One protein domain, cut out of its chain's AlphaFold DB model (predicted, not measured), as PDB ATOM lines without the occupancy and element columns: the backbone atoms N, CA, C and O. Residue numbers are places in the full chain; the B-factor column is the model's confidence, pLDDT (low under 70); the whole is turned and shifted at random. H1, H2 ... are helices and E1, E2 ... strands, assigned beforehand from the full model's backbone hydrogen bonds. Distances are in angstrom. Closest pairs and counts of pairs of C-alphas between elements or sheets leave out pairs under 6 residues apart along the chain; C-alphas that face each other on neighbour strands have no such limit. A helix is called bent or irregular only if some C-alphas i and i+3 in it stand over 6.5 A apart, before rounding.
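What this domain is: This is residues 191 to 332 of the 335 residues of an uncharacterized protein of Bacteroidetes bacterium ADurb.BinA174 (UniProt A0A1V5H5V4). A twisted sheet of five strands has one long helix, H3, packed on one face, mostly over E4 and E5 at one edge. Two short helices lie round the sheet, H4 grazing it and H2 off it, while H1, of low confidence, lies farthest from the middle. The printed part has 142 residues, with four named helices and five named strands in the order H1 E1 H2 H3 E2 E3 H4 E4 E5; the class is mixed, helices and strands. The sheet runs E1 E2 E3 E4 E5 and is mixed, with E1 parallel to E2 and the other neighbours antiparallel. The whole is compact, with a radius of gyration of the C-alphas of 15.0 A and spans of 43 by 39 by 29 A.

Where its parts are: H1, residues 191 to 202, begins at C-alpha 191 at (66.066, 45.906, 109.490) and is 15.0 A long. E1 is residues 207 to 209, 6.8 A, and H2 is residues 218 to 221, 5.2 A. H3, residues 233 to 252, is the longest helix at 28.7 A, beginning at C-alpha 233 at (68.258, 53.459, 97.504). E2, residues 270 to 278, is 26.0 A and E3, residues 284 to 292, is 26.5 A. H4, residues 298 to 301, is irregular, with C-alphas 298 and 301 7.5 A apart. E4, residues 311 to 320, is 24.5 A and bends by 65 degrees at residue 314. E5, residues 325 to 332, is 21.2 A and ends at C-alpha 332 at (50.276, 71.525, 85.343).

How they stand to each other: Within hydrogen-bond range are N 208 and O 272 of E1 and E2, 2.8 A, N 273 and O 289 of the hairpin E2 and E3, 2.8 A, N 288 and O 317 of E3 and E4, 2.9 A, and N 316 and O 330 of the hairpin E4 and E5, 2.9 A. H3 is on the sheet, in two layers, helix on one face of a sheet; its closest C-alphas to E5 are those of Leu 242 and Ala 326, 5.9 A. E1, H2 H3, E2 form a strand-helix-strand unit, two parallel neighbour strands with helices between, with a left-handed crossover. H4 only grazes the sheet, with residues 300 to 301; the C-alphas of Ala 208 and Arg 301 are 5.1 A apart, the closest of E1 and H4. H1 and H2 are not on the sheet; H1 and H3 are near each other, and H2 and H3 are apart. Residues 225 to 226 pair antiparallel with residues 277 to 278 of E2. In H1 and H3 every O i to N i+4 pair is within hydrogen-bond range; H2 and H4 are too short for such a pair, and their one O i to N i+3 pair is within range in H2 but not in H4.

The domain as a whole: The C-alphas farthest apart are those of Tyr 191 and Ser 258, 44.6 A. The printed part has no cut. The links H2 to H3 and H3 to E2 are long, the second being residues 253 to 269. Mean pLDDT of the printed part is 78.9; 29 residues are under 70, among them 191 to 205 and 254 to 262.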
ATOM      1  N   TYR A 191      67.072  45.037 108.862       39.25
ATOM      2  CA  TYR A 191      66.066  45.906 109.490       39.25
ATOM      3  C   TYR A 191      66.155  47.316 108.942       39.25
ATOM      4  O   TYR A 191      65.137  47.902 108.678       39.25
ATOM      5  N   PHE A 192      67.327  47.865 108.667       38.75
ATOM      6  CA  PHE A 192      67.476  49.113 107.932       38.75
ATOM      7  C   PHE A 192      67.101  48.890 106.475       38.75
ATOM      8  O   PHE A 192      66.337  49.685 105.963       38.75
ATOM      9  N   ARG A 193      67.488  47.781 105.819       41.88
ATOM     10  CA  ARG A 193      66.949  47.421 104.496       41.88
ATOM     11  C   ARG A 193      65.477  47.106 104.556       41.88
ATOM     12  O   ARG A 193      64.839  47.495 103.608       41.88
ATOM     13  N   SER A 194      64.924  46.457 105.584       38.66
ATOM     14  CA  SER A 194      63.487  46.156 105.661       38.66
ATOM     15  C   SER A 194      62.690  47.355 106.111       38.66
ATOM     16  O   SER A 194      61.686  47.587 105.503       38.66
ATOM     17  N   GLN A 195      63.129  48.206 107.025       36.88
ATOM     18  CA  GLN A 195      62.528  49.506 107.329       36.88
ATOM     19  C   GLN A 195      62.726  50.480 106.177       36.88
ATOM     20  O   GLN A 195      61.818  51.246 105.919       36.88
ATOM     21  N   ILE A 196      63.819  50.418 105.411       41.03
ATOM     22  CA  ILE A 196      63.908  51.039 104.088       41.03
ATOM     23  C   ILE A 196      63.000  50.305 103.116       41.03
ATOM     24  O   ILE A 196      62.421  50.997 102.327       41.03
ATOM     25  N   GLN A 197      62.750  48.996 103.176       36.22
ATOM     26  CA  GLN A 197      61.823  48.244 102.309       36.22
ATOM     27  C   GLN A 197      60.360  48.437 102.723       36.22
ATOM     28  O   GLN A 197      59.496  48.174 101.902       36.22
ATOM     29  N   THR A 198      60.092  48.856 103.967       32.22
ATOM     30  CA  THR A 198      58.806  48.947 104.677       32.22
ATOM     31  C   THR A 198      58.384  50.414 104.768       32.22
ATOM     32  O   THR A 198      57.232  50.738 104.500       32.22
ATOM     33  N   LYS A 199      59.334  51.345 104.946       34.75
ATOM     34  CA  LYS A 199      59.203  52.737 104.489       34.75
ATOM     35  C   LYS A 199      59.228  52.812 102.982       34.75
ATOM     36  O   LYS A 199      58.353  53.461 102.476       34.75
ATOM     37  N   LEU A 200      60.056  52.088 102.230       37.22
ATOM     38  CA  LEU A 200      59.838  51.837 100.795       37.22
ATOM     39  C   LEU A 200      58.683  50.864 100.580       37.22
ATOM     40  O   LEU A 200      58.460  50.587  99.433       37.22
ATOM     41  N   SER A 201      57.900  50.349 101.533       34.03
ATOM     42  CA  SER A 201      56.648  49.626 101.195       34.03
ATOM     43  C   SER A 201      55.450  50.539 101.375       34.03
ATOM     44  O   SER A 201      54.507  50.451 100.602       34.03
ATOM     45  N   THR A 202      55.536  51.495 102.300       35.91
ATOM     46  CA  THR A 202      54.619  52.634 102.455       35.91
ATOM     47  C   THR A 202      54.962  53.807 101.521       35.91
ATOM     48  O   THR A 202      54.087  54.578 101.150       35.91
ATOM     49  N   VAL A 203      56.209  53.889 101.053       40.69
ATOM     50  CA  VAL A 203      56.718  54.747  99.974       40.69
ATOM     51  C   VAL A 203      56.700  53.969  98.657       40.69
ATOM     52  O   VAL A 203      56.266  54.565  97.693       40.69
ATOM     53  N   LYS A 204      56.954  52.644  98.552       41.41
ATOM     54  CA  LYS A 204      56.561  51.879  97.330       41.41
ATOM     55  C   LYS A 204      55.060  51.883  97.184       41.41
ATOM     56  O   LYS A 204      54.632  51.882  96.043       41.41
ATOM     57  N   SER A 205      54.232  51.932  98.234       54.88
ATOM     58  CA  SER A 205      52.779  52.030  98.026       54.88
ATOM     59  C   SER A 205      52.397  53.298  97.249       54.88
ATOM     60  O   SER A 205      51.360  53.284  96.595       54.88
ATOM     61  N   LYS A 206      53.273  54.316  97.212       75.81
ATOM     62  CA  LYS A 206      53.075  55.586  96.503       75.81
ATOM     63  C   LYS A 206      54.173  55.949  95.494       75.81
ATOM     64  O   LYS A 206      54.025  56.937  94.804       75.81
ATOM     65  N   VAL A 207      55.236  55.165  95.332       83.56
ATOM     66  CA  VAL A 207      56.320  55.392  94.364       83.56
ATOM     67  C   VAL A 207      56.404  54.218  93.392       83.56
ATOM     68  O   VAL A 207      56.377  53.054  93.800       83.56
ATOM     69  N   ALA A 208      56.531  54.520  92.104       85.88
ATOM     70  CA  ALA A 208      56.800  53.558  91.047       85.88
ATOM     71  C   ALA A 208      58.050  53.976  90.271       85.88
ATOM     72  O   ALA A 208      58.152  55.112  89.822       85.88
ATOM     73  N   ILE A 209      58.989  53.047  90.101       85.12
ATOM     74  CA  ILE A 209      60.110  53.204  89.172       85.12
ATOM     75  C   ILE A 209      59.676  52.526  87.880       85.12
ATOM     76  O   ILE A 209      59.387  51.329  87.886       85.12
ATOM     77  N   LEU A 210      59.558  53.301  86.808       85.94
ATOM     78  CA  LEU A 210      59.096  52.820  85.514       85.94
ATOM     79  C   LEU A 210      60.292  52.647  84.567       85.94
ATOM     80  O   LEU A 210      61.293  53.358  84.703       85.94
ATOM     81  N   PRO A 211      60.200  51.723  83.599       86.38
ATOM     82  CA  PRO A 211      61.232  51.566  82.583       86.38
ATOM     83  C   PRO A 211      61.264  52.785  81.644       86.38
ATOM     84  O   PRO A 211      60.282  53.525  81.539       86.38
ATOM     85  N   PHE A 212      62.381  52.989  80.940       87.62
ATOM     86  CA  PHE A 212      62.578  54.124  80.024       87.62
ATOM     87  C   PHE A 212      61.463  54.240  78.971       87.62
ATOM     88  O   PHE A 212      61.027  55.334  78.608       87.62
ATOM     89  N   GLU A 213      60.938  53.101  78.527       88.00
ATOM     90  CA  GLU A 213      59.870  52.985  77.539       88.00
ATOM     91  C   GLU A 213      58.566  53.651  77.997       88.00
ATOM     92  O   GLU A 213      57.775  54.066  77.145       88.00
ATOM     93  N   ALA A 214      58.369  53.813  79.312       87.12
ATOM     94  CA  ALA A 214      57.204  54.474  79.892       87.12
ATOM     95  C   ALA A 214      57.131  55.979  79.575       87.12
ATOM     96  O   ALA A 214      56.060  56.567  79.722       87.12
ATOM     97  N   LEU A 215      58.222  56.609  79.121       88.12
ATOM     98  CA  LEU A 215      58.196  57.978  78.598       88.12
ATOM     99  C   LEU A 215      57.476  57.996  77.242       88.12
ATOM    100  O   LEU A 215      58.094  57.821  76.204       88.12
ATOM    101  N   THR A 216      56.162  58.172  77.198       85.50
ATOM    102  CA  THR A 216      55.414  58.118  75.924       85.50
ATOM    103  C   THR A 216      55.484  59.404  75.101       85.50
ATOM    104  O   THR A 216      55.197  59.368  73.910       85.50
ATOM    105  N   LEU A 217      55.876  60.530  75.703       86.62
ATOM    106  CA  LEU A 217      55.994  61.812  75.006       86.62
ATOM    107  C   LEU A 217      57.343  61.903  74.281       86.62
ATOM    108  O   LEU A 217      58.389  61.795  74.920       86.62
ATOM    109  N   GLU A 218      57.325  62.160  72.972       87.69
ATOM    110  CA  GLU A 218      58.538  62.225  72.136       87.69
ATOM    111  C   GLU A 218      59.577  63.218  72.673       87.69
ATOM    112  O   GLU A 218      60.745  62.872  72.849       87.69
ATOM    113  N   TRP A 219      59.143  64.417  73.073       87.50
ATOM    114  CA  TRP A 219      60.035  65.434  73.645       87.50
ATOM    115  C   TRP A 219      60.707  64.985  74.957       87.50
ATOM    116  O   TRP A 219      61.782  65.470  75.307       87.50
ATOM    117  N   LEU A 220      60.102  64.049  75.705       86.81
ATOM    118  CA  LEU A 220      60.715  63.481  76.910       86.81
ATOM    119  C   LEU A 220      61.778  62.433  76.590       86.81
ATOM    120  O   LEU A 220      62.632  62.218  77.450       86.81
ATOM    121  N   LYS A 221      61.724  61.804  75.411       90.12
ATOM    122  CA  LYS A 221      62.654  60.763  74.945       90.12
ATOM    123  C   LYS A 221      63.790  61.301  74.089       90.12
ATOM    124  O   LYS A 221      64.843  60.668  74.021       90.12
ATOM    125  N   GLU A 222      63.580  62.435  73.435       91.25
ATOM    126  CA  GLU A 222      64.506  62.964  72.443       91.25
ATOM    127  C   GLU A 222      65.942  63.067  72.985       91.25
ATOM    128  O   GLU A 222      66.188  63.602  74.068       91.25
ATOM    129  N   ASN A 223      66.896  62.520  72.226       90.94
ATOM    130  CA  ASN A 223      68.330  62.503  72.535       90.94
ATOM    131  C   ASN A 223      68.724  61.842  73.875       90.94
ATOM    132  O   ASN A 223      69.864  61.991  74.322       90.94
ATOM    133  N   LYS A 224      67.824  61.077  74.504       93.19
ATOM    134  CA  LYS A 224      68.079  60.349  75.755       93.19
ATOM    135  C   LYS A 224      68.198  58.854  75.508       93.19
ATOM    136  O   LYS A 224      67.688  58.317  74.525       93.19
ATOM    137  N   LYS A 225      68.887  58.169  76.416       91.38
ATOM    138  CA  LYS A 225      69.068  56.711  76.373       91.38
ATOM    139  C   LYS A 225      68.618  56.081  77.689       91.38
ATOM    140  O   LYS A 225      68.700  56.756  78.711       91.38
ATOM    141  N   PRO A 226      68.196  54.807  77.701       87.38
ATOM    142  CA  PRO A 226      67.900  54.107  78.946       87.38
ATOM    143  C   PRO A 226      69.075  54.177  79.930       87.38
ATOM    144  O   PRO A 226      70.231  54.027  79.523       87.38
ATOM    145  N   ASP A 227      68.785  54.379  81.218       81.75
ATOM    146  CA  ASP A 227      69.784  54.163  82.265       81.75
ATOM    147  C   ASP A 227      70.021  52.655  82.389       81.75
ATOM    148  O   ASP A 227      69.104  51.881  82.665       81.75
ATOM    149  N   ILE A 228      71.256  52.231  82.141       74.56
ATOM    150  CA  ILE A 228      71.646  50.817  82.183       74.56
ATOM    151  C   ILE A 228      71.777  50.356  83.646       74.56
ATOM    152  O   ILE A 228      71.722  49.160  83.934       74.56
ATOM    153  N   LYS A 229      71.926  51.300  84.588       74.38
ATOM    154  CA  LYS A 229      72.038  51.023  86.014       74.38
ATOM    155  C   LYS A 229      70.690  51.268  86.714       74.38
ATOM    156  O   LYS A 229      70.199  52.395  86.706       74.38
ATOM    157  N   PRO A 230      70.099  50.263  87.387       74.00
ATOM    158  CA  PRO A 230      68.913  50.478  88.211       74.00
ATOM    159  C   PRO A 230      69.153  51.540  89.288       74.00
ATOM    160  O   PRO A 230      70.242  51.609  89.862       74.00
ATOM    161  N   LEU A 231      68.124  52.333  89.597       74.25
ATOM    162  CA  LEU A 231      68.177  53.281  90.709       74.25
ATOM    163  C   LEU A 231      68.403  52.540  92.032       74.25
ATOM    164  O   LEU A 231      67.654  51.633  92.397       74.25
ATOM    165  N   GLU A 232      69.432  52.962  92.759       79.31
ATOM    166  CA  GLU A 232      69.744  52.461  94.095       79.31
ATOM    167  C   GLU A 232      68.982  53.267  95.159       79.31
ATOM    168  O   GLU A 232      68.476  54.360  94.899       79.31
ATOM    169  N   ALA A 233      68.934  52.768  96.400       70.06
ATOM    170  CA  ALA A 233      68.258  53.459  97.504       70.06
ATOM    171  C   ALA A 233      68.744  54.912  97.689       70.06
ATOM    172  O   ALA A 233      67.930  55.811  97.892       70.06
ATOM    173  N   ARG A 234      70.053  55.152  97.527       73.75
ATOM    174  CA  ARG A 234      70.657  56.493  97.580       73.75
ATOM    175  C   ARG A 234      70.166  57.428  96.468       73.75
ATOM    176  O   ARG A 234      70.004  58.617  96.712       73.75
ATOM    177  N   ASP A 235      69.898  56.897  95.273       81.31
ATOM    178  CA  ASP A 235      69.389  57.699  94.156       81.31
ATOM    179  C   ASP A 235      67.938  58.123  94.444       81.31
ATOM    180  O   ASP A 235      67.573  59.282  94.265       81.31
ATOM    181  N   ILE A 236      67.119  57.199  94.965       79.88
ATOM    182  CA  ILE A 236      65.724  57.465  95.358       79.88
ATOM    183  C   ILE A 236      65.666  58.492  96.498       79.88
ATOM    184  O   ILE A 236      64.802  59.373  96.494       79.88
ATOM    185  N   GLN A 237      66.585  58.398  97.462       79.62
ATOM    186  CA  GLN A 237      66.700  59.369  98.546       79.62
ATOM    187  C   GLN A 237      67.045  60.763  98.010       79.62
ATOM    188  O   GLN A 237      66.310  61.707  98.295       79.62
ATOM    189  N   LEU A 238      68.084  60.882  97.177       82.06
ATOM    190  CA  LEU A 238      68.482  62.150  96.560       82.06
ATOM    191  C   LEU A 238      67.339  62.773  95.746       82.06
ATOM    192  O   LEU A 238      67.057  63.963  95.873       82.06
ATOM    193  N   ILE A 239      66.636  61.963  94.947       87.94
ATOM    194  CA  ILE A 239      65.446  62.396  94.202       87.94
ATOM    195  C   ILE A 239      64.382  62.950  95.153       87.94
ATOM    196  O   ILE A 239      63.806  64.000  94.884       87.94
ATOM    197  N   THR A 240      64.127  62.263  96.267       85.38
ATOM    198  CA  THR A 240      63.116  62.674  97.251       85.38
ATOM    199  C   THR A 240      63.485  63.996  97.923       85.38
ATOM    200  O   THR A 240      62.619  64.852  98.105       85.38
ATOM    201  N   GLU A 241      64.755  64.180  98.283       84.31
ATOM    202  CA  GLU A 241      65.265  65.411  98.896       84.31
ATOM    203  C   GLU A 241      65.149  66.599  97.932       84.31
ATOM    204  O   GLU A 241      64.577  67.634  98.280       84.31
ATOM    205  N   LEU A 242      65.603  66.428  96.688       91.88
ATOM    206  CA  LEU A 242      65.544  67.473  95.666       91.88
ATOM    207  C   LEU A 242      64.108  67.800  95.231       91.88
ATOM    208  O   LEU A 242      63.795  68.962  94.964       91.88
ATOM    209  N   LEU A 243      63.218  66.804  95.201       92.94
ATOM    210  CA  LEU A 243      61.788  66.993  94.962       92.94
ATOM    211  C   LEU A 243      61.161  67.879  96.042       92.94
ATOM    212  O   LEU A 243      60.507  68.866  95.710       92.94
ATOM    213  N   LYS A 244      61.380  67.549  97.322       88.38
ATOM    214  CA  LYS A 244      60.865  68.335  98.455       88.38
ATOM    215  C   LYS A 244      61.373  69.767  98.411       88.38
ATOM    216  O   LYS A 244      60.567  70.688  98.448       88.38
ATOM    217  N   LYS A 245      62.681  69.945  98.206       88.31
ATOM    218  CA  LYS A 245      63.266  71.277  98.057       88.31
ATOM    219  C   LYS A 245      62.606  72.062  96.917       88.31
ATOM    220  O   LYS A 245      62.264  73.225  97.096       88.31
ATOM    221  N   SER A 246      62.384  71.429  95.765       91.94
ATOM    222  CA  SER A 246      61.743  72.088  94.617       91.94
ATOM    223  C   SER A 246      60.300  72.512  94.915       91.94
ATOM    224  O   SER A 246      59.870  73.576  94.475       91.94
ATOM    225  N   ILE A 247      59.562  71.705  95.685       89.81
ATOM    226  CA  ILE A 247      58.212  72.034  96.162       89.81
ATOM    227  C   ILE A 247      58.253  73.227  97.122       89.81
ATOM    228  O   ILE A 247      57.447  74.145  96.978       89.81
ATOM    229  N   ASP A 248      59.187  73.231  98.072       88.75
ATOM    230  CA  ASP A 248      59.334  74.304  99.058       88.75
ATOM    231  C   ASP A 248      59.707  75.632  98.389       88.75
ATOM    232  O   ASP A 248      59.083  76.662  98.666       88.75
ATOM    233  N   ASP A 249      60.658  75.600  97.450       88.00
ATOM    234  CA  ASP A 249      61.062  76.754  96.642       88.00
ATOM    235  C   ASP A 249      59.860  77.304  95.847       88.00
ATOM    236  O   ASP A 249      59.581  78.507  95.860       88.00
ATOM    237  N   TYR A 250      59.098  76.418  95.195       87.19
ATOM    238  CA  TYR A 250      57.920  76.783  94.409       87.19
ATOM    239  C   TYR A 250      56.783  77.362  95.270       87.19
ATOM    240  O   TYR A 250      56.191  78.382  94.908       87.19
ATOM    241  N   ASN A 251      56.482  76.747  96.418       85.56
ATOM    242  CA  ASN A 251      55.441  77.210  97.340       85.56
ATOM    243  C   ASN A 251      55.812  78.546  98.006       85.56
ATOM    244  O   ASN A 251      54.932  79.319  98.390       85.56
ATOM    245  N   SER A 252      57.109  78.829  98.147       83.00
ATOM    246  CA  SER A 252      57.615  80.045  98.787       83.00
ATOM    247  C   SER A 252      57.629  81.272  97.868       83.00
ATOM    248  O   SER A 252      57.737  82.393  98.379       83.00
ATOM    249  N   SER A 253      57.487  81.095  96.548       78.44
ATOM    250  CA  SER A 253      57.517  82.196  95.579       78.44
ATOM    251  C   SER A 253      56.297  83.125  95.713       78.44
ATOM    252  O   SER A 253      55.168  82.706  95.990       78.44
ATOM    253  N   THR A 254      56.524  84.431  95.549       59.84
ATOM    254  CA  THR A 254      55.522  85.491  95.772       59.84
ATOM    255  C   THR A 254      54.320  85.413  94.828       59.84
ATOM    256  O   THR A 254      53.227  85.815  95.223       59.84
ATOM    257  N   ASP A 255      54.486  84.820  93.645       63.59
ATOM    258  CA  ASP A 255      53.429  84.664  92.634       63.59
ATOM    259  C   ASP A 255      52.412  83.558  92.979       63.59
ATOM    260  O   ASP A 255      51.312  83.514  92.424       63.59
ATOM    261  N   ASN A 256      52.755  82.669  93.919       57.91
ATOM    262  CA  ASN A 256      51.960  81.488  94.265       57.91
ATOM    263  C   ASN A 256      51.207  81.611  95.601       57.91
ATOM    264  O   ASN A 256      50.250  80.870  95.831       57.91
ATOM    265  N   LYS A 257      51.583  82.565  96.468       52.69
ATOM    266  CA  LYS A 257      50.989  82.746  97.810       52.69
ATOM    267  C   LYS A 257      49.544  83.264  97.802       52.69
ATOM    268  O   LYS A 257      48.851  83.109  98.804       52.69
ATOM    269  N   SER A 258      49.080  83.870  96.708       48.72
ATOM    270  CA  SER A 258      47.771  84.541  96.640       48.72
ATOM    271  C   SER A 258      46.665  83.749  95.922       48.72
ATOM    272  O   SER A 258      45.513  84.180  95.943       48.72
ATOM    273  N   MET A 259      46.961  82.590  95.316       51.84
ATOM    274  CA  MET A 259      45.992  81.839  94.501       51.84
ATOM    275  C   MET A 259      45.703  80.437  95.058       51.84
ATOM    276  O   MET A 259      46.550  79.541  95.065       51.84
ATOM    277  N   ARG A 260      44.452  80.229  95.487       49.91
ATOM    278  CA  ARG A 260      43.910  78.930  95.920       49.91
ATOM    279  C   ARG A 260      44.078  77.903  94.785       49.91
ATOM    280  O   ARG A 260      43.654  78.164  93.667       49.91
ATOM    281  N   GLY A 261      44.699  76.753  95.066       55.22
ATOM    282  CA  GLY A 261      44.954  75.691  94.073       55.22
ATOM    283  C   GLY A 261      46.347  75.705  93.427       55.22
ATOM    284  O   GLY A 261      46.637  74.825  92.617       55.22
ATOM    285  N   LYS A 262      47.217  76.661  93.794       68.25
ATOM    286  CA  LYS A 262      48.619  76.675  93.347       68.25
ATOM    287  C   LYS A 262      49.608  76.021  94.305       68.25
ATOM    288  O   LYS A 262      50.673  75.647  93.839       68.25
ATOM    289  N   ILE A 263      49.275  75.866  95.588       76.75
ATOM    290  CA  ILE A 263      50.173  75.298  96.609       76.75
ATOM    291  C   ILE A 263      50.205  73.772  96.502       76.75
ATOM    292  O   ILE A 263      49.164  73.115  96.529       76.75
ATOM    293  N   VAL A 264      51.406  73.201  96.450       80.12
ATOM    294  CA  VAL A 264      51.619  71.752  96.458       80.12
ATOM    295  C   VAL A 264      51.785  71.273  97.902       80.12
ATOM    296  O   VAL A 264      52.816  71.509  98.524       80.12
ATOM    297  N   ASN A 265      50.776  70.578  98.439       81.62
ATOM    298  CA  ASN A 265      50.845  69.920  99.750       81.62
ATOM    299  C   ASN A 265      51.159  68.426  99.588       81.62
ATOM    300  O   ASN A 265      50.265  67.578  99.622       81.62
ATOM    301  N   TYR A 266      52.435  68.133  99.337       79.94
ATOM    302  CA  TYR A 266      52.911  66.815  98.914       79.94
ATOM    303  C   TYR A 266      52.667  65.695  99.935       79.94
ATOM    304  O   TYR A 266      52.454  64.540  99.555       79.94
ATOM    305  N   GLU A 267      52.678  66.008 101.230       72.62
ATOM    306  CA  GLU A 267      52.611  64.982 102.264       72.62
ATOM    307  C   GLU A 267      51.305  64.184 102.189       72.62
ATOM    308  O   GLU A 267      50.202  64.724 102.177       72.62
ATOM    309  N   ASN A 268      51.444  62.859 102.127       64.12
ATOM    310  CA  ASN A 268      50.369  61.866 102.139       64.12
ATOM    311  C   ASN A 268      49.362  61.881 100.983       64.12
ATOM    312  O   ASN A 268      48.600  60.919 100.895       64.12
ATOM    313  N   ASN A 269      49.413  62.849 100.069       77.56
ATOM    314  CA  ASN A 269      48.384  63.048  99.045       77.56
ATOM    315  C   ASN A 269      48.789  62.627  97.631       77.56
ATOM    316  O   ASN A 269      47.937  62.657  96.753       77.56
ATOM    317  N   TYR A 270      50.043  62.223  97.402       87.19
ATOM    318  CA  TYR A 270      50.571  61.987  96.055       87.19
ATOM    319  C   TYR A 270      51.159  60.589  95.883       87.19
ATOM    320  O   TYR A 270      51.750  60.028  96.808       87.19
ATOM    321  N   ILE A 271      51.026  60.059  94.670       88.69
ATOM    322  CA  ILE A 271      51.946  59.075  94.111       88.69
ATOM    323  C   ILE A 271      53.082  59.779  93.361       88.69
ATOM    324  O   ILE A 271      52.939  60.919  92.924       88.69
ATOM    325  N   THR A 272      54.196  59.084  93.173       90.81
ATOM    326  CA  THR A 272      55.364  59.532  92.418       90.81
ATOM    327  C   THR A 272      55.787  58.447  91.435       90.81
ATOM    328  O   THR A 272      55.910  57.277  91.789       90.81
ATOM    329  N   GLN A 273      56.032  58.826  90.192       92.19
ATOM    330  CA  GLN A 273      56.553  57.960  89.147       92.19
ATOM    331  C   GLN A 273      57.928  58.479  88.748       92.19
ATOM    332  O   GLN A 273      58.093  59.670  88.493       92.19
ATOM    333  N   ILE A 274      58.914  57.591  88.717       93.62
ATOM    334  CA  ILE A 274      60.306  57.923  88.432       93.62
ATOM    335  C   ILE A 274      60.729  57.156  87.188       93.62
ATOM    336  O   ILE A 274      60.569  55.937  87.135       93.62
ATOM    337  N   VAL A 275      61.299  57.861  86.214       93.12
ATOM    338  CA  VAL A 275      61.944  57.249  85.047       93.12
ATOM    339  C   VAL A 275      63.369  57.759  84.945       93.12
ATOM    340  O   VAL A 275      63.563  58.962  84.770       93.12
ATOM    341  N   SER A 276      64.358  56.870  85.060       93.25
ATOM    342  CA  SER A 276      65.771  57.225  84.904       93.25
ATOM    343  C   SER A 276      66.269  57.012  83.477       93.25
ATOM    344  O   SER A 276      65.828  56.107  82.764       93.25
ATOM    345  N   TYR A 277      67.184  57.874  83.047       94.62
ATOM    346  CA  TYR A 277      67.799  57.845  81.724       94.62
ATOM    347  C   TYR A 277      69.160  58.539  81.730       94.62
ATOM    348  O   TYR A 277      69.517  59.254  82.664       94.62
ATOM    349  N   LEU A 278      69.911  58.343  80.653       94.25
ATOM    350  CA  LEU A 278      71.105  59.111  80.340       94.25
ATOM    351  C   LEU A 278      70.732  60.283  79.437       94.25
ATOM    352  O   LEU A 278      70.091  60.095  78.396       94.25
ATOM    353  N   ASN A 279      71.148  61.484  79.827       93.69
ATOM    354  CA  ASN A 279      71.029  62.679  78.996       93.69
ATOM    355  C   ASN A 279      72.105  62.689  77.875       93.69
ATOM    356  O   ASN A 279      72.979  61.813  77.849       93.69
ATOM    357  N   PRO A 280      72.096  63.661  76.939       94.50
ATOM    358  CA  PRO A 280      73.094  63.732  75.861       94.50
ATOM    359  C   PRO A 280      74.549  63.843  76.346       94.50
ATOM    360  O   PRO A 280      75.464  63.390  75.659       94.50
ATOM    361  N   ALA A 281      74.766  64.399  77.543       95.19
ATOM    362  CA  ALA A 281      76.074  64.481  78.194       95.19
ATOM    363  C   ALA A 281      76.495  63.167  78.885       95.19
ATOM    364  O   ALA A 281      77.581  63.099  79.453       95.19
ATOM    365  N   LYS A 282      75.674  62.111  78.786       93.25
ATOM    366  CA  LYS A 282      75.832  60.811  79.460       93.25
ATOM    367  C   LYS A 282      75.746  60.886  80.985       93.25
ATOM    368  O   LYS A 282      76.234  59.985  81.660       93.25
ATOM    369  N   GLU A 283      75.114  61.924  81.509       95.19
ATOM    370  CA  GLU A 283      74.826  62.042  82.934       95.19
ATOM    371  C   GLU A 283      73.509  61.335  83.247       95.19
ATOM    372  O   GLU A 283      72.582  61.326  82.426       95.19
ATOM    373  N   ARG A 284      73.414  60.764  84.445       95.06
ATOM    374  CA  ARG A 284      72.194  60.124  84.935       95.06
ATOM    375  C   ARG A 284      71.182  61.178  85.362       95.06
ATOM    376  O   ARG A 284      71.437  61.988  86.253       95.06
ATOM    377  N   GLU A 285      69.998  61.118  84.771       96.06
ATOM    378  CA  GLU A 285      68.863  61.968  85.109       96.06
ATOM    379  C   GLU A 285      67.619  61.141  85.420       96.06
ATOM    380  O   GLU A 285      67.475  59.997  84.988       96.06
ATOM    381  N   ALA A 286      66.701  61.737  86.171       95.94
ATOM    382  CA  ALA A 286      65.399  61.185  86.478       95.94
ATOM    383  C   ALA A 286      64.300  62.193  86.133       95.94
ATOM    384  O   ALA A 286      64.328  63.350  86.557       95.94
ATOM    385  N   TYR A 287      63.304  61.729  85.381       96.31
ATOM    386  CA  TYR A 287      62.009  62.387  85.272       96.31
ATOM    387  C   TYR A 287      61.143  61.946  86.448       96.31
ATOM    388  O   TYR A 287      60.878  60.752  86.604       96.31
ATOM    389  N   VAL A 288      60.715  62.902  87.265       96.12
ATOM    390  CA  VAL A 288      59.912  62.655  88.461       96.12
ATOM    391  C   VAL A 288      58.546  63.287  88.247       96.12
ATOM    392  O   VAL A 288      58.437  64.498  88.074       96.12
ATOM    393  N   ASN A 289      57.511  62.457  88.243       94.31
ATOM    394  CA  ASN A 289      56.126  62.851  88.023       94.31
ATOM    395  C   ASN A 289      55.308  62.577  89.280       94.31
ATOM    396  O   ASN A 289      55.301  61.445  89.756       94.31
ATOM    397  N   CYS A 290      54.604  63.574  89.800       92.19
ATOM    398  CA  CYS A 290      53.798  63.452  91.008       92.19
ATOM    399  C   CYS A 290      52.323  63.699  90.693       92.19
ATOM    400  O   CYS A 290      51.974  64.673  90.024       92.19
ATOM    401  N   VAL A 291      51.462  62.812  91.194       88.81
ATOM    402  CA  VAL A 291      50.020  62.808  90.915       88.81
ATOM    403  C   VAL A 291      49.240  62.605  92.207       88.81
ATOM    404  O   VAL A 291      49.582  61.717  92.984       88.81
ATOM    405  N   CYS A 292      48.198  63.397  92.450       85.31
ATOM    406  CA  CYS A 292      47.297  63.194  93.586       85.31
ATOM    407  C   CYS A 292      46.742  61.762  93.627       85.31
ATOM    408  O   CYS A 292      46.333  61.228  92.608       85.31
ATOM    409  N   LEU A 293      46.665  61.159  94.814       78.75
ATOM    410  CA  LEU A 293      46.178  59.790  95.039       78.75
ATOM    411  C   LEU A 293      44.714  59.586  94.638       78.75
ATOM    412  O   LEU A 293      44.318  58.478  94.277       78.75
ATOM    413  N   ASN A 294      43.903  60.639  94.733       71.69
ATOM    414  CA  ASN A 294      42.475  60.564  94.460       71.69
ATOM    415  C   ASN A 294      42.244  60.341  92.958       71.69
ATOM    416  O   ASN A 294      42.506  61.231  92.155       71.69
ATOM    417  N   GLY A 295      41.725  59.165  92.592       62.19
ATOM    418  CA  GLY A 295      41.374  58.829  91.205       62.19
ATOM    419  C   GLY A 295      42.492  58.183  90.382       62.19
ATOM    420  O   GLY A 295      42.378  58.111  89.163       62.19
ATOM    421  N   VAL A 296      43.562  57.703  91.020       73.50
ATOM    422  CA  VAL A 296      44.642  56.973  90.338       73.50
ATOM    423  C   VAL A 296      44.207  55.535  90.034       73.50
ATOM    424  O   VAL A 296      43.884  54.777  90.947       73.50
ATOM    425  N   ASP A 297      44.243  55.141  88.759       72.12
ATOM    426  CA  ASP A 297      43.973  53.763  88.326       72.12
ATOM    427  C   ASP A 297      45.086  52.797  88.769       72.12
ATOM    428  O   ASP A 297      46.259  53.154  88.836       72.12
ATOM    429  N   SER A 298      44.715  51.543  89.018       73.19
ATOM    430  CA  SER A 298      45.548  50.400  89.403       73.19
ATOM    431  C   SER A 298      46.847  50.227  88.596       73.19
ATOM    432  O   SER A 298      47.847  49.744  89.136       73.19
ATOM    433  N   ASP A 299      46.877  50.666  87.337       80.12
ATOM    434  CA  ASP A 299      48.016  50.521  86.425       80.12
ATOM    435  C   ASP A 299      49.072  51.639  86.519       80.12
ATOM    436  O   ASP A 299      50.073  51.606  85.795       80.12
ATOM    437  N   TRP A 300      48.931  52.592  87.446       84.12
ATOM    438  CA  TRP A 300      49.876  53.708  87.628       84.12
ATOM    439  C   TRP A 300      51.330  53.283  87.885       84.12
ATOM    440  O   TRP A 300      52.265  54.065  87.733       84.12
ATOM    441  N   ARG A 301      51.553  52.025  88.262       82.94
ATOM    442  CA  ARG A 301      52.892  51.449  88.455       82.94
ATOM    443  C   ARG A 301      53.542  50.922  87.183       82.94
ATOM    444  O   ARG A 301      54.685  50.487  87.239       82.94
ATOM    445  N   LYS A 302      52.807  50.884  86.075       79.69
ATOM    446  CA  LYS A 302      53.255  50.318  84.795       79.69
ATOM    447  C   LYS A 302      53.343  51.371  83.697       79.69
ATOM    448  O   LYS A 302      54.084  51.179  82.740       79.69
ATOM    449  N   LYS A 303      52.576  52.459  83.812       84.12
ATOM    450  CA  LYS A 303      52.460  53.498  82.783       84.12
ATOM    451  C   LYS A 303      52.569  54.878  83.403       84.12
ATOM    452  O   LYS A 303      51.948  55.142  84.430       84.12
ATOM    453  N   LEU A 304      53.338  55.750  82.760       88.44
ATOM    454  CA  LEU A 304      53.464  57.142  83.168       88.44
ATOM    455  C   LEU A 304      52.110  57.846  83.010       88.44
ATOM    456  O   LEU A 304      51.485  57.757  81.955       88.44
ATOM    457  N   ILE A 305      51.657  58.526  84.060       88.06
ATOM    458  CA  ILE A 305      50.414  59.293  84.032       88.06
ATOM    459  C   ILE A 305      50.730  60.677  83.482       88.06
ATOM    460  O   ILE A 305      51.422  61.469  84.122       88.06
ATOM    461  N   ILE A 306      50.202  60.963  82.299       80.19
ATOM    462  CA  ILE A 306      50.232  62.287  81.687       80.19
ATOM    463  C   ILE A 306      48.801  62.810  81.689       80.19
ATOM    464  O   ILE A 306      47.894  62.137  81.207       80.19
ATOM    465  N   VAL A 307      48.606  63.993  82.257       72.88
ATOM    466  CA  VAL A 307      47.316  64.690  82.296       72.88
ATOM    467  C   VAL A 307      47.518  66.068  81.683       72.88
ATOM    468  O   VAL A 307      48.627  66.599  81.717       72.88
ATOM    469  N   GLU A 308      46.474  66.644  81.104       65.00
ATOM    470  CA  GLU A 308      46.452  68.041  80.670       65.00
ATOM    471  C   GLU A 308      45.660  68.849  81.707       65.00
ATOM    472  O   GLU A 308      44.487  68.567  81.954       65.00
ATOM    473  N   GLY A 309      46.307  69.808  82.374       64.00
ATOM    474  CA  GLY A 309      45.716  70.546  83.495       64.00
ATOM    475  C   GLY A 309      45.739  69.799  84.839       64.00
ATOM    476  O   GLY A 309      46.497  68.850  85.047       64.00
ATOM    477  N   GLY A 310      44.913  70.262  85.786       67.31
ATOM    478  CA  GLY A 310      44.779  69.665  87.126       67.31
ATOM    479  C   GLY A 310      45.576  70.347  88.251       67.31
ATOM    480  O   GLY A 310      45.492  69.929  89.407       67.31
ATOM    481  N   GLY A 311      46.294  71.431  87.946       76.94
ATOM    482  CA  GLY A 311      46.915  72.328  88.922       76.94
ATOM    483  C   GLY A 311      47.896  71.615  89.849       76.94
ATOM    484  O   GLY A 311      48.630  70.726  89.423       76.94
ATOM    485  N   SER A 312      47.895  71.978  91.135       82.38
ATOM    486  CA  SER A 312      48.811  71.411  92.136       82.38
ATOM    487  C   SER A 312      48.753  69.885  92.257       82.38
ATOM    488  O   SER A 312      49.706  69.303  92.763       82.38
ATOM    489  N   CYS A 313      47.685  69.229  91.782       81.75
ATOM    490  CA  CYS A 313      47.570  67.771  91.804       81.75
ATOM    491  C   CYS A 313      48.457  67.045  90.786       81.75
ATOM    492  O   CYS A 313      48.603  65.828  90.897       81.75
ATOM    493  N   PHE A 314      49.036  67.762  89.823       87.12
ATOM    494  CA  PHE A 314      49.897  67.198  88.791       87.12
ATOM    495  C   PHE A 314      51.109  68.094  88.604       87.12
ATOM    496  O   PHE A 314      51.005  69.228  88.133       87.12
ATOM    497  N   PHE A 315      52.279  67.588  88.962       90.62
ATOM    498  CA  PHE A 315      53.515  68.335  88.801       90.62
ATOM    499  C   PHE A 315      54.686  67.409  88.515       90.62
ATOM    500  O   PHE A 315      54.629  66.200  88.740       90.62
ATOM    501  N   ARG A 316      55.758  67.994  87.994       93.69
ATOM    502  CA  ARG A 316      56.967  67.269  87.623       93.69
ATOM    503  C   ARG A 316      58.217  68.041  87.987       93.69
ATOM    504  O   ARG A 316      58.191  69.264  88.103       93.69
ATOM    505  N   VAL A 317      59.322  67.315  88.068       96.56
ATOM    506  CA  VAL A 317      60.664  67.877  88.170       96.56
ATOM    507  C   VAL A 317      61.666  66.964  87.477       96.56
ATOM    508  O   VAL A 317      61.480  65.746  87.406       96.56
ATOM    509  N   PHE A 318      62.729  67.561  86.954       97.25
ATOM    510  CA  PHE A 318      63.884  66.832  86.455       97.25
ATOM    511  C   PHE A 318      64.969  66.845  87.520       97.25
ATOM    512  O   PHE A 318      65.261  67.890  88.098       97.25
ATOM    513  N   VAL A 319      65.567  65.688  87.774       97.94
ATOM    514  CA  VAL A 319      66.669  65.536  88.723       97.94
ATOM    515  C   VAL A 319      67.887  65.026  87.976       97.94
ATOM    516  O   VAL A 319      67.816  63.984  87.337       97.94
ATOM    517  N   ASN A 320      69.011  65.724  88.083       97.31
ATOM    518  CA  ASN A 320      70.301  65.231  87.628       97.31
ATOM    519  C   ASN A 320      71.035  64.602  88.815       97.31
ATOM    520  O   ASN A 320      71.376  65.287  89.783       97.31
ATOM    521  N   LEU A 321      71.228  63.285  88.756       93.50
ATOM    522  CA  LEU A 321      71.781  62.482  89.847       93.50
ATOM    523  C   LEU A 321      73.285  62.703  90.006       93.50
ATOM    524  O   LEU A 321      73.782  62.726  91.131       93.50
ATOM    525  N   ASP A 322      73.995  62.919  88.898       94.31
ATOM    526  CA  ASP A 322      75.445  63.116  88.914       94.31
ATOM    527  C   ASP A 322      75.807  64.528  89.400       94.31
ATOM    528  O   ASP A 322      76.724  64.704  90.202       94.31
ATOM    529  N   LYS A 323      75.029  65.537  88.987       95.44
ATOM    530  CA  LYS A 323      75.174  66.932  89.434       95.44
ATOM    531  C   LYS A 323      74.482  67.230  90.760       95.44
ATOM    532  O   LYS A 323      74.702  68.304  91.308       95.44
ATOM    533  N   LYS A 324      73.636  66.325  91.262       95.25
ATOM    534  CA  LYS A 324      72.828  66.498  92.485       95.25
ATOM    535  C   LYS A 324      71.970  67.768  92.465       95.25
ATOM    536  O   LYS A 324      71.892  68.500  93.447       95.25
ATOM    537  N   THR A 325      71.334  68.040  91.329       96.62
ATOM    538  CA  THR A 325      70.508  69.239  91.125       96.62
ATOM    539  C   THR A 325      69.124  68.875  90.610       96.62
ATOM    540  O   THR A 325      68.947  67.858  89.939       96.62
ATOM    541  N   ALA A 326      68.137  69.715  90.920       97.44
ATOM    542  CA  ALA A 326      66.803  69.657  90.333       97.44
ATOM    543  C   ALA A 326      66.541  70.900  89.488       97.44
ATOM    544  O   ALA A 326      67.030  71.987  89.794       97.44
ATOM    545  N   TYR A 327      65.775  70.731  88.416       96.06
ATOM    546  CA  TYR A 327      65.454  71.808  87.491       96.06
ATOM    547  C   TYR A 327      64.097  71.586  86.817       96.06
ATOM    548  O   TYR A 327      63.524  70.493  86.855       96.06
ATOM    549  N   ASN A 328      63.577  72.650  86.194       91.94
ATOM    550  CA  ASN A 328      62.304  72.650  85.469       91.94
ATOM    551  C   ASN A 328      61.134  72.080  86.293       91.94
ATOM    552  O   ASN A 328      60.322  71.306  85.776       91.94
ATOM    553  N   PHE A 329      61.052  72.463  87.574       91.19
ATOM    554  CA  PHE A 329      59.871  72.190  88.389       91.19
ATOM    555  C   PHE A 329      58.658  72.858  87.745       91.19
ATOM    556  O   PHE A 329      58.678  74.056  87.454       91.19
ATOM    557  N   TRP A 330      57.612  72.083  87.494       87.38
ATOM    558  CA  TRP A 330      56.447  72.572  86.776       87.38
ATOM    559  C   TRP A 330      55.166  71.957  87.316       87.38
ATOM    560  O   TRP A 330      55.057  70.736  87.422       87.38
ATOM    561  N   VAL A 331      54.193  72.819  87.605       85.31
ATOM    562  CA  VAL A 331      52.834  72.455  88.007       85.31
ATOM    563  C   VAL A 331      51.907  72.635  86.812       85.31
ATOM    564  O   VAL A 331      51.939  73.663  86.134       85.31
ATOM    565  N   ASN A 332      51.089  71.625  86.546       73.06
ATOM    566  CA  ASN A 332      50.276  71.525  85.343       73.06
ATOM    567  C   ASN A 332      48.974  72.327  85.463       73.06
ATOM    568  O   ASN A 332      47.896  71.779  85.688       73.06
TER     569      ASN A 332